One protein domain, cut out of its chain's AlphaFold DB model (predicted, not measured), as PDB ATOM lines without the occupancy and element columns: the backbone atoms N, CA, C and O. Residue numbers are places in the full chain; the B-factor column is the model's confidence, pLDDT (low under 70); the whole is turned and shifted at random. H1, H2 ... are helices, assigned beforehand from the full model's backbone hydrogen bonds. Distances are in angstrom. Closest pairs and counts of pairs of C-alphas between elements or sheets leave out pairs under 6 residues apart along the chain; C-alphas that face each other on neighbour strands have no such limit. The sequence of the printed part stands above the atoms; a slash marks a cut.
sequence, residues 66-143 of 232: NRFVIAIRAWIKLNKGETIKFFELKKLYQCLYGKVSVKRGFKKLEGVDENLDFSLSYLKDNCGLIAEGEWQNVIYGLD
ATOM      1  N   ASN A  66      32.527  89.763  58.559       86.75
ATOM      2  CA  ASN A  66      32.354  89.329  57.185       86.75
ATOM      3  C   ASN A  66      33.731  89.110  56.533       86.75
ATOM      4  O   ASN A  66      34.600  89.984  56.529       86.75
ATOM      5  N   ARG A  67      33.933  87.912  55.972       90.75
ATOM      6  CA  ARG A  67      35.215  87.518  55.371       90.75
ATOM      7  C   ARG A  67      35.649  88.440  54.228       90.75
ATOM      8  O   ARG A  67      36.838  88.711  54.121       90.75
ATOM      9  N   PHE A  68      34.705  88.917  53.413       92.06
ATOM     10  CA  PHE A  68      34.981  89.775  52.265       92.06
ATOM     11  C   PHE A  68      35.382  91.169  52.725       92.06
ATOM     12  O   PHE A  68      36.362  91.704  52.234       92.06
ATOM     13  N   VAL A  69      34.723  91.701  53.755       91.25
ATOM     14  CA  VAL A  69      35.100  92.980  54.378       91.25
ATOM     15  C   VAL A  69      36.536  92.937  54.884       91.25
ATOM     16  O   VAL A  69      37.324  93.833  54.590       91.25
ATOM     17  N   ILE A  70      36.898  91.879  55.615       94.19
ATOM     18  CA  ILE A  70      38.263  91.703  56.125       94.19
ATOM     19  C   ILE A  70      39.256  91.576  54.961       94.19
ATOM     20  O   ILE A  70      40.289  92.238  54.977       94.19
ATOM     21  N   ALA A  71      38.939  90.769  53.944       95.75
ATOM     22  CA  ALA A  71      39.800  90.561  52.782       95.75
ATOM     23  C   ALA A  71      40.019  91.844  51.962       95.75
ATOM     24  O   ALA A  71      41.164  92.177  51.667       95.75
ATOM     25  N   ILE A  72      38.955  92.590  51.642       95.44
ATOM     26  CA  ILE A  72      39.034  93.848  50.883       95.44
ATOM     27  C   ILE A  72      39.851  94.878  51.671       95.44
ATOM     28  O   ILE A  72      40.796  95.452  51.135       95.44
ATOM     29  N   ARG A  73      39.566  95.068  52.970       95.19
ATOM     30  CA  ARG A  73      40.351  95.974  53.831       95.19
ATOM     31  C   ARG A  73      41.827  95.596  53.859       95.19
ATOM     32  O   ARG A  73      42.675  96.476  53.751       95.19
ATOM     33  N   ALA A  74      42.128  94.306  54.010       96.94
ATOM     34  CA  ALA A  74      43.495  93.802  54.027       96.94
ATOM     35  C   ALA A  74      44.210  94.074  52.697       96.94
ATOM     36  O   ALA A  74      45.339  94.552  52.701       96.94
ATOM     37  N   TRP A  75      43.539  93.840  51.565       97.12
ATOM     38  CA  TRP A  75      44.087  94.132  50.241       97.12
ATOM     39  C   TRP A  75      44.381  95.622  50.046       97.12
ATOM     40  O   TRP A  75      45.462  95.984  49.586       97.12
ATOM     41  N   ILE A  76      43.455  96.497  50.451       96.12
ATOM     42  CA  ILE A  76      43.640  97.949  50.358       96.12
ATOM     43  C   ILE A  76      44.814  98.408  51.235       96.12
ATOM     44  O   ILE A  76      45.642  99.192  50.776       96.12
ATOM     45  N   LYS A  77      44.926  97.905  52.473       96.44
ATOM     46  CA  LYS A  77      46.068  98.186  53.367       96.44
ATOM     47  C   LYS A  77      47.399  97.789  52.726       96.44
ATOM     48  O   LYS A  77      48.317  98.600  52.660       96.44
ATOM     49  N   LEU A  78      47.485  96.565  52.201       97.25
ATOM     50  CA  LEU A  78      48.700  96.057  51.562       97.25
ATOM     51  C   LEU A  78      49.133  96.919  50.368       97.25
ATOM     52  O   LEU A  78      50.315  97.229  50.241       97.25
ATOM     53  N   ASN A  79      48.191  97.354  49.522       95.62
ATOM     54  CA  ASN A  79      48.495  98.232  48.384       95.62
ATOM     55  C   ASN A  79      48.896  99.656  48.800       95.62
ATOM     56  O   ASN A  79      49.569 100.346  48.040       95.62
ATOM     57  N   LYS A  80      48.551 100.085  50.019       95.56
ATOM     58  CA  LYS A  80      49.042 101.333  50.628       95.56
ATOM     59  C   LYS A  80      50.421 101.191  51.282       95.56
ATOM     60  O   LYS A  80      50.932 102.164  51.828       95.56
ATOM     61  N   GLY A  81      51.025 100.001  51.240       96.00
ATOM     62  CA  GLY A  81      52.299  99.708  51.901       96.00
ATOM     63  C   GLY A  81      52.173  99.439  53.404       96.00
ATOM     64  O   GLY A  81      53.190  99.356  54.091       96.00
ATOM     65  N   GLU A  82      50.953  99.291  53.922       97.50
ATOM     66  CA  GLU A  82      50.707  98.914  55.314       97.50
ATOM     67  C   GLU A  82      50.866  97.397  55.518       97.50
ATOM     68  O   GLU A  82      50.923  96.609  54.567       97.50
ATOM     69  N   THR A  83      50.911  96.976  56.783       97.69
ATOM     70  CA  THR A  83      50.951  95.563  57.169       97.69
ATOM     71  C   THR A  83      49.590  95.064  57.654       97.69
ATOM     72  O   THR A  83      48.725  95.833  58.084       97.69
ATOM     73  N   ILE A  84      49.393  93.747  57.589       97.69
ATOM     74  CA  ILE A  84      48.192  93.069  58.094       97.69
ATOM     75  C   ILE A  84      48.561  91.973  59.095       97.69
ATOM     76  O   ILE A  84      49.675  91.451  59.067       97.69
ATOM     77  N   LYS A  85      47.620  91.596  59.966       97.31
ATOM     78  CA  LYS A  85      47.784  90.488  60.925       97.31
ATOM     79  C   LYS A  85      47.440  89.137  60.291       97.31
ATOM     80  O   LYS A  85      46.696  89.069  59.309       97.31
ATOM     81  N   PHE A  86      47.882  88.037  60.906       96.44
ATOM     82  CA  PHE A  86      47.628  86.684  60.392       96.44
ATOM     83  C   PHE A  86      46.137  86.370  60.179       96.44
ATOM     84  O   PHE A  86      45.764  85.740  59.188       96.44
ATOM     85  N   PHE A  87      45.250  86.849  61.059       95.00
ATOM     86  CA  PHE A  87      43.811  86.627  60.883       95.00
ATOM     87  C   PHE A  87      43.271  87.301  59.604       95.00
ATOM     88  O   PHE A  87      42.431  86.715  58.920       95.00
ATOM     89  N   GLU A  88      43.759  88.503  59.271       96.19
ATOM     90  CA  GLU A  88      43.397  89.238  58.052       96.19
ATOM     91  C   GLU A  88      43.950  88.511  56.828       96.19
ATOM     92  O   GLU A  88      43.213  88.259  55.874       96.19
ATOM     93  N   LEU A  89      45.214  88.078  56.902       96.69
ATOM     94  CA  LEU A  89      45.883  87.301  55.863       96.69
ATOM     95  C   LEU A  89      45.116  86.013  55.536       96.69
ATOM     96  O   LEU A  89      44.856  85.709  54.372       96.69
ATOM     97  N   LYS A  90      44.691  85.276  56.566       95.75
ATOM     98  CA  LYS A  90      43.913  84.043  56.415       95.75
ATOM     99  C   LYS A  90      42.586  84.295  55.699       95.75
ATOM    100  O   LYS A  90      42.206  83.505  54.836       95.75
ATOM    101  N   LYS A  91      41.877  85.381  56.029       95.62
ATOM    102  CA  LYS A  91      40.627  85.762  55.344       95.62
ATOM    103  C   LYS A  91      40.880  86.208  53.908       95.62
ATOM    104  O   LYS A  91      40.150  85.776  53.020       95.62
ATOM    105  N   LEU A  92      41.941  86.975  53.669       96.12
ATOM    106  CA  LEU A  92      42.364  87.367  52.329       96.12
ATOM    107  C   LEU A  92      42.635  86.133  51.455       96.12
ATOM    108  O   LEU A  92      42.007  85.980  50.414       96.12
ATOM    109  N   TYR A  93      43.466  85.188  51.902       95.00
ATOM    110  CA  TYR A  93      43.810  83.984  51.125       95.00
ATOM    111  C   TYR A  93      42.610  83.057  50.873       95.00
ATOM    112  O   TYR A  93      42.549  82.384  49.840       95.00
ATOM    113  N   GLN A  94      41.618  83.046  51.770       93.56
ATOM    114  CA  GLN A  94      40.333  82.373  51.536       93.56
ATOM    115  C   GLN A  94      39.531  83.009  50.396       93.56
ATOM    116  O   GLN A  94      38.768  82.301  49.747       93.56
ATOM    117  N   CYS A  95      39.719  84.303  50.150       94.38
ATOM    118  CA  CYS A  95      39.024  85.104  49.147       94.38
ATOM    119  C   CYS A  95      39.842  85.340  47.864       94.38
ATOM    120  O   CYS A  95      39.321  85.964  46.953       94.38
ATOM    121  N   LEU A  96      41.077  84.832  47.751       92.88
ATOM    122  CA  LEU A  96      41.916  84.950  46.547       92.88
ATOM    123  C   LEU A  96      41.769  83.755  45.586       92.88
ATOM    124  O   LEU A  96      41.713  82.589  46.017       92.88
ATOM    125  N   TYR A  97      41.750  84.025  44.274       79.69
ATOM    126  CA  TYR A  97      41.674  82.981  43.247       79.69
ATOM    127  C   TYR A  97      42.863  82.017  43.369       79.69
ATOM    128  O   TYR A  97      44.033  82.399  43.284       79.69
ATOM    129  N   GLY A  98      42.577  80.725  43.549       72.56
ATOM    130  CA  GLY A  98      43.630  79.709  43.569       72.56
ATOM    131  C   GLY A  98      44.326  79.628  42.209       72.56
ATOM    132  O   GLY A  98      43.650  79.642  41.186       72.56
ATOM    133  N   LYS A  99      45.662  79.511  42.196       67.12
ATOM    134  CA  LYS A  99      46.530  79.430  40.999       67.12
ATOM    135  C   LYS A  99      46.665  80.716  40.174       67.12
ATOM    136  O   LYS A  99      47.656  80.826  39.465       67.12
ATOM    137  N   VAL A 100      45.725  81.655  40.275       77.62
ATOM    138  CA  VAL A 100      45.799  82.968  39.606       77.62
ATOM    139  C   VAL A 100      46.419  84.004  40.541       77.62
ATOM    140  O   VAL A 100      47.397  84.652  40.198       77.62
ATOM    141  N   SER A 101      45.897  84.104  41.762       85.06
ATOM    142  CA  SER A 101      46.331  85.097  42.747       85.06
ATOM    143  C   SER A 101      47.405  84.571  43.702       85.06
ATOM    144  O   SER A 101      48.117  85.358  44.322       85.06
ATOM    145  N   VAL A 102      47.511  83.246  43.851       90.12
ATOM    146  CA  VAL A 102      48.416  82.579  44.802       90.12
ATOM    147  C   VAL A 102      49.032  81.332  44.160       90.12
ATOM    148  O   VAL A 102      48.310  80.504  43.587       90.12
ATOM    149  N   LYS A 103      50.357  81.167  44.299       89.81
ATOM    150  CA  LYS A 103      51.119  79.986  43.855       89.81
ATOM    151  C   LYS A 103      50.544  78.694  44.452       89.81
ATOM    152  O   LYS A 103      50.030  78.660  45.573       89.81
ATOM    153  N   ARG A 104      50.652  77.585  43.711       86.56
ATOM    154  CA  ARG A 104      50.210  76.260  44.186       86.56
ATOM    155  C   ARG A 104      50.931  75.902  45.494       86.56
ATOM    156  O   ARG A 104      52.140  76.054  45.581       86.56
ATOM    157  N   GLY A 105      50.183  75.412  46.485       86.62
ATOM    158  CA  GLY A 105      50.708  75.024  47.804       86.62
ATOM    159  C   GLY A 105      50.614  76.118  48.873       86.62
ATOM    160  O   GLY A 105      50.456  75.799  50.043       86.62
ATOM    161  N   PHE A 106      50.561  77.395  48.487       90.19
ATOM    162  CA  PHE A 106      50.621  78.509  49.444       90.19
ATOM    163  C   PHE A 106      49.261  78.944  50.009       90.19
ATOM    164  O   PHE A 106      49.203  79.691  50.980       90.19
ATOM    165  N   LYS A 107      48.140  78.448  49.458       87.25
ATOM    166  CA  LYS A 107      46.787  78.861  49.890       87.25
ATOM    167  C   LYS A 107      46.477  78.519  51.356       87.25
ATOM    168  O   LYS A 107      45.628  79.165  51.962       87.25
ATOM    169  N   LYS A 108      47.146  77.509  51.918       88.44
ATOM    170  CA  LYS A 108      46.963  77.084  53.311       88.44
ATOM    171  C   LYS A 108      47.843  77.833  54.315       88.44
ATOM    172  O   LYS A 108      47.595  77.684  55.504       88.44
ATOM    173  N   LEU A 109      48.822  78.618  53.846       91.62
ATOM    174  CA  LEU A 109      49.782  79.332  54.698       91.62
ATOM    175  C   LEU A 109      50.519  78.395  55.682       91.62
ATOM    176  O   LEU A 109      50.785  78.764  56.821       91.62
ATOM    177  N   GLU A 110      50.821  77.161  55.260       89.38
ATOM    178  CA  GLU A 110      51.538  76.187  56.094       89.38
ATOM    179  C   GLU A 110      52.955  76.696  56.407       89.38
ATOM    180  O   GLU A 110      53.685  77.098  55.502       89.38
ATOM    181  N   GLY A 111      53.338  76.690  57.690       86.75
ATOM    182  CA  GLY A 111      54.664  77.127  58.147       86.75
ATOM    183  C   GLY A 111      54.852  78.643  58.283       86.75
ATOM    184  O   GLY A 111      55.959  79.084  58.578       86.75
ATOM    185  N   VAL A 112      53.799  79.442  58.085       92.12
ATOM    186  CA  VAL A 112      53.835  80.894  58.308       92.12
ATOM    187  C   VAL A 112      53.688  81.192  59.805       92.12
ATOM    188  O   VAL A 112      52.758  80.697  60.437       92.12
ATOM    189  N   ASP A 113      54.585  82.004  60.371       92.12
ATOM    190  CA  ASP A 113      54.506  82.437  61.774       92.12
ATOM    191  C   ASP A 113      53.342  83.415  61.979       92.12
ATOM    192  O   ASP A 113      53.319  84.509  61.417       92.12
ATOM    193  N   GLU A 114      52.372  83.020  62.805       93.25
ATOM    194  CA  GLU A 114      51.139  83.772  63.044       93.25
ATOM    195  C   GLU A 114      51.348  85.078  63.834       93.25
ATOM    196  O   GLU A 114      50.453  85.927  63.851       93.25
ATOM    197  N   ASN A 115      52.510  85.264  64.473       93.75
ATOM    198  CA  ASN A 115      52.815  86.456  65.273       93.75
ATOM    199  C   ASN A 115      53.410  87.609  64.453       93.75
ATOM    200  O   ASN A 115      53.623  88.697  64.994       93.75
ATOM    201  N   LEU A 116      53.689  87.383  63.167       93.12
ATOM    202  CA  LEU A 116      54.264  88.387  62.283       93.12
ATOM    203  C   LEU A 116      53.218  89.367  61.743       93.12
ATOM    204  O   LEU A 116      52.025  89.072  61.619       93.12
ATOM    205  N   ASP A 117      53.731  90.527  61.343       95.81
ATOM    206  CA  ASP A 117      53.016  91.496  60.528       95.81
ATOM    207  C   ASP A 117      53.422  91.306  59.068       95.81
ATOM    208  O   ASP A 117      54.605  91.263  58.730       95.81
ATOM    209  N   PHE A 118      52.429  91.185  58.192       97.38
ATOM    210  CA  PHE A 118      52.643  90.807  56.801       97.38
ATOM    211  C   PHE A 118      52.567  92.029  55.893       97.38
ATOM    212  O   PHE A 118      51.506  92.641  55.773       97.38
ATOM    213  N   SER A 119      53.678  92.370  55.239       97.50
ATOM    214  CA  SER A 119      53.726  93.369  54.166       97.50
ATOM    215  C   SER A 119      53.482  92.729  52.797       97.50
ATOM    216  O   SER A 119      53.667  91.524  52.612       97.50
ATOM    217  N   LEU A 120      53.133  93.543  51.797       96.19
ATOM    218  CA  LEU A 120      52.935  93.056  50.429       96.19
ATOM    219  C   LEU A 120      54.198  92.382  49.861       96.19
ATOM    220  O   LEU A 120      54.092  91.341  49.214       96.19
ATOM    221  N   SER A 121      55.384  92.937  50.138       95.56
ATOM    222  CA  SER A 121      56.667  92.352  49.723       95.56
ATOM    223  C   SER A 121      56.899  90.986  50.364       95.56
ATOM    224  O   SER A 121      57.128  90.009  49.654       95.56
ATOM    225  N   TYR A 122      56.717  90.879  51.684       95.19
ATOM    226  CA  TYR A 122      56.867  89.614  52.395       95.19
ATOM    227  C   TYR A 122      55.934  88.536  51.829       95.19
ATOM    228  O   TYR A 122      56.355  87.393  51.648       95.19
ATOM    229  N   LEU A 123      54.685  88.893  51.510       95.75
ATOM    230  CA  LEU A 123      53.716  87.954  50.948       95.75
ATOM    231  C   LEU A 123      54.097  87.468  49.542       95.75
ATOM    232  O   LEU A 123      53.883  86.292  49.232       95.75
ATOM    233  N   LYS A 124      54.668  88.340  48.701       94.38
ATOM    234  CA  LYS A 124      55.178  87.970  47.370       94.38
ATOM    235  C   LYS A 124      56.386  87.031  47.473       94.38
ATOM    236  O   LYS A 124      56.421  86.008  46.781       94.38
ATOM    237  N   ASP A 125      57.309  87.331  48.382       93.88
ATOM    238  CA  ASP A 125      58.577  86.607  48.525       93.88
ATOM    239  C   ASP A 125      58.410  85.261  49.246       93.88
ATOM    240  O   ASP A 125      58.961  84.248  48.814       93.88
ATOM    241  N   ASN A 126      57.605  85.226  50.313       92.81
ATOM    242  CA  ASN A 126      57.545  84.097  51.248       92.81
ATOM    243  C   ASN A 126      56.202  83.358  51.235       92.81
ATOM    244  O   ASN A 126      56.148  82.172  51.554       92.81
ATOM    245  N   CYS A 127      55.105  84.022  50.855       93.12
ATOM    246  CA  CYS A 127      53.754  83.443  50.915       93.12
ATOM    247  C   CYS A 127      53.132  83.196  49.533       93.12
ATOM    248  O   CYS A 127      51.926  82.956  49.425       93.12
ATOM    249  N   GLY A 128      53.938  83.248  48.468       93.12
ATOM    250  CA  GLY A 128      53.533  82.887  47.113       93.12
ATOM    251  C   GLY A 128      52.418  83.752  46.523       93.12
ATOM    252  O   GLY A 128      51.704  83.275  45.637       93.12
ATOM    253  N   LEU A 129      52.242  84.983  47.008       95.00
ATOM    254  CA  LEU A 129      51.284  85.935  46.455       95.00
ATOM    255  C   LEU A 129      51.729  86.375  45.050       95.00
ATOM    256  O   LEU A 129      52.880  86.754  44.850       95.00
ATOM    257  N   ILE A 130      50.813  86.309  44.083       93.94
ATOM    258  CA  ILE A 130      51.026  86.752  42.691       93.94
ATOM    259  C   ILE A 130      50.035  87.864  42.316       93.94
ATOM    260  O   ILE A 130      50.277  88.597  41.371       93.94
ATOM    261  N   ALA A 131      48.918  87.992  43.039       91.50
ATOM    262  CA  ALA A 131      47.889  88.986  42.745       91.50
ATOM    263  C   ALA A 131      48.439  90.420  42.654       91.50
ATOM    264  O   ALA A 131      49.291  90.824  43.448       91.50
ATOM    265  N   GLU A 132      47.889  91.184  41.710       90.44
ATOM    266  CA  GLU A 132      48.193  92.594  41.458       90.44
ATOM    267  C   GLU A 132      46.918  93.340  41.044       90.44
ATOM    268  O   GLU A 132      45.972  92.732  40.538       90.44
ATOM    269  N   GLY A 133      46.910  94.659  41.251       90.81
ATOM    270  CA  GLY A 133      45.796  95.538  40.896       90.81
ATOM    271  C   GLY A 133      44.726  95.674  41.982       90.81
ATOM    272  O   GLY A 133      44.955  95.405  43.162       90.81
ATOM    273  N   GLU A 134      43.550  96.128  41.558       91.69
ATOM    274  CA  GLU A 134      42.418  96.444  42.433       91.69
ATOM    275  C   GLU A 134      41.745  95.197  43.031       91.69
ATOM    276  O   GLU A 134      41.798  94.102  42.459       91.69
ATOM    277  N   TRP A 135      41.084  95.353  44.186       94.44
ATOM    278  CA  TRP A 135      40.495  94.226  44.924       94.44
ATOM    279  C   TRP A 135      39.437  93.468  44.104       94.44
ATOM    280  O   TRP A 135      39.340  92.245  44.222       94.44
ATOM    281  N   GLN A 136      38.706  94.165  43.230       91.94
ATOM    282  CA  GLN A 136      37.673  93.635  42.333       91.94
ATOM    283  C   GLN A 136      38.222  92.550  41.397       91.94
ATOM    284  O   GLN A 136      37.502  91.632  41.016       91.94
ATOM    285  N   ASN A 137      39.506  92.643  41.039       89.12
ATOM    286  CA  ASN A 137      40.146  91.729  40.095       89.12
ATOM    287  C   ASN A 137      40.772  90.507  40.781       89.12
ATOM    288  O   ASN A 137      41.080  89.515  40.121       89.12
ATOM    289  N   VAL A 138      40.995  90.570  42.096       91.25
ATOM    290  CA  VAL A 138      41.753  89.543  42.831       91.25
ATOM    291  C   VAL A 138      40.895  88.764  43.825       91.25
ATOM    292  O   VAL A 138      41.203  87.603  44.118       91.25
ATOM    293  N   ILE A 139      39.819  89.373  44.331       92.88
ATOM    294  CA  ILE A 139      38.878  88.738  45.250       92.88
ATOM    295  C   ILE A 139      37.819  87.978  44.452       92.88
ATOM    296  O   ILE A 139      37.099  88.552  43.645       92.88
ATOM    297  N   TYR A 140      37.701  86.673  44.706       90.38
ATOM    298  CA  TYR A 140      36.706  85.817  44.061       90.38
ATOM    299  C   TYR A 140      35.474  85.594  44.928       90.38
ATOM    300  O   TYR A 140      35.543  85.578  46.158       90.38
ATOM    301  N   GLY A 141      34.359  85.279  44.266       88.81
ATOM    302  CA  GLY A 141      33.125  84.856  44.927       88.81
ATOM    303  C   GLY A 141      32.216  86.001  45.364       88.81
ATOM    304  O   GLY A 141      31.309  85.746  46.151       88.81
ATOM    305  N   LEU A 142      32.472  87.213  44.869       88.56
ATOM    306  CA  LEU A 142      31.519  88.319  44.860       88.56
ATOM    307  C   LEU A 142      30.764  88.290  43.529       88.56
ATOM    308  O   LEU A 142      31.376  88.055  42.483       88.56
ATOM    309  N   ASP A 143      29.454  88.495  43.570       87.88
ATOM    310  CA  ASP A 143      28.667  88.732  42.362       87.88
ATOM    311  C   ASP A 143      28.754  90.220  41.936       87.88
ATOM    312  O   ASP A 143      29.305  91.046  42.672       87.88
TER     313      ASP A 143
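This is residues 66 to 143 of the 232 residues of the protein "UvrD-like helicase C-terminal domain-containing protein" of Phenylobacterium sp (UniProt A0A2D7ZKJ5). Two helices, H1 and H2, cross steeply, and a long looping stretch, residues 96 to 119, leads from H2 to H3 near the last residues of H1; the tiny H4 is beside H1. The printed part has 78 residues with four named helices, H1 to H4 in order, and no named strand. The class is all helix, though only 34 residues are in named elements. It is compact and rounded, with a radius of gyration of the C-alphas of 11.1 A and spans of 33 by 25 by 21 A.

H1, residues 67 to 79, is 18.4 A long from C-alpha 67 at (35.215, 87.518, 55.371). H2, residues 86 to 95, measures 14.2 A. H3 is residues 120 to 126, and H4 is residues 135 to 138, ending at C-alpha 138 at (41.753, 89.543, 42.831).

H1 and H2 touch, about perpendicular at 73 degrees, only just past steep; their closest C-alphas, of Ala 71 and Leu 92, are 4.1 A apart. H1, with residues 72 to 76 alone, only just touches H4, with 3 pairs of C-alphas within 8 A, the closest those of Ile 72 and Trp 135 at 6.1 A. H1 and H3 are close but not clearly touching, Leu 78 and Leu 120 having the closest C-alphas, 5.3 A. H2 and H3 are apart. In H1, H2 and H3 every O i to N i+4 pair is within hydrogen-bond range; H4 is too short for one.

The farthest C-alphas, of Asn 115 and Asp 143, are 33.4 A apart. The printed part has no cut. The link from H2 to H3 is long. Residue 99 alone has pLDDT under 70.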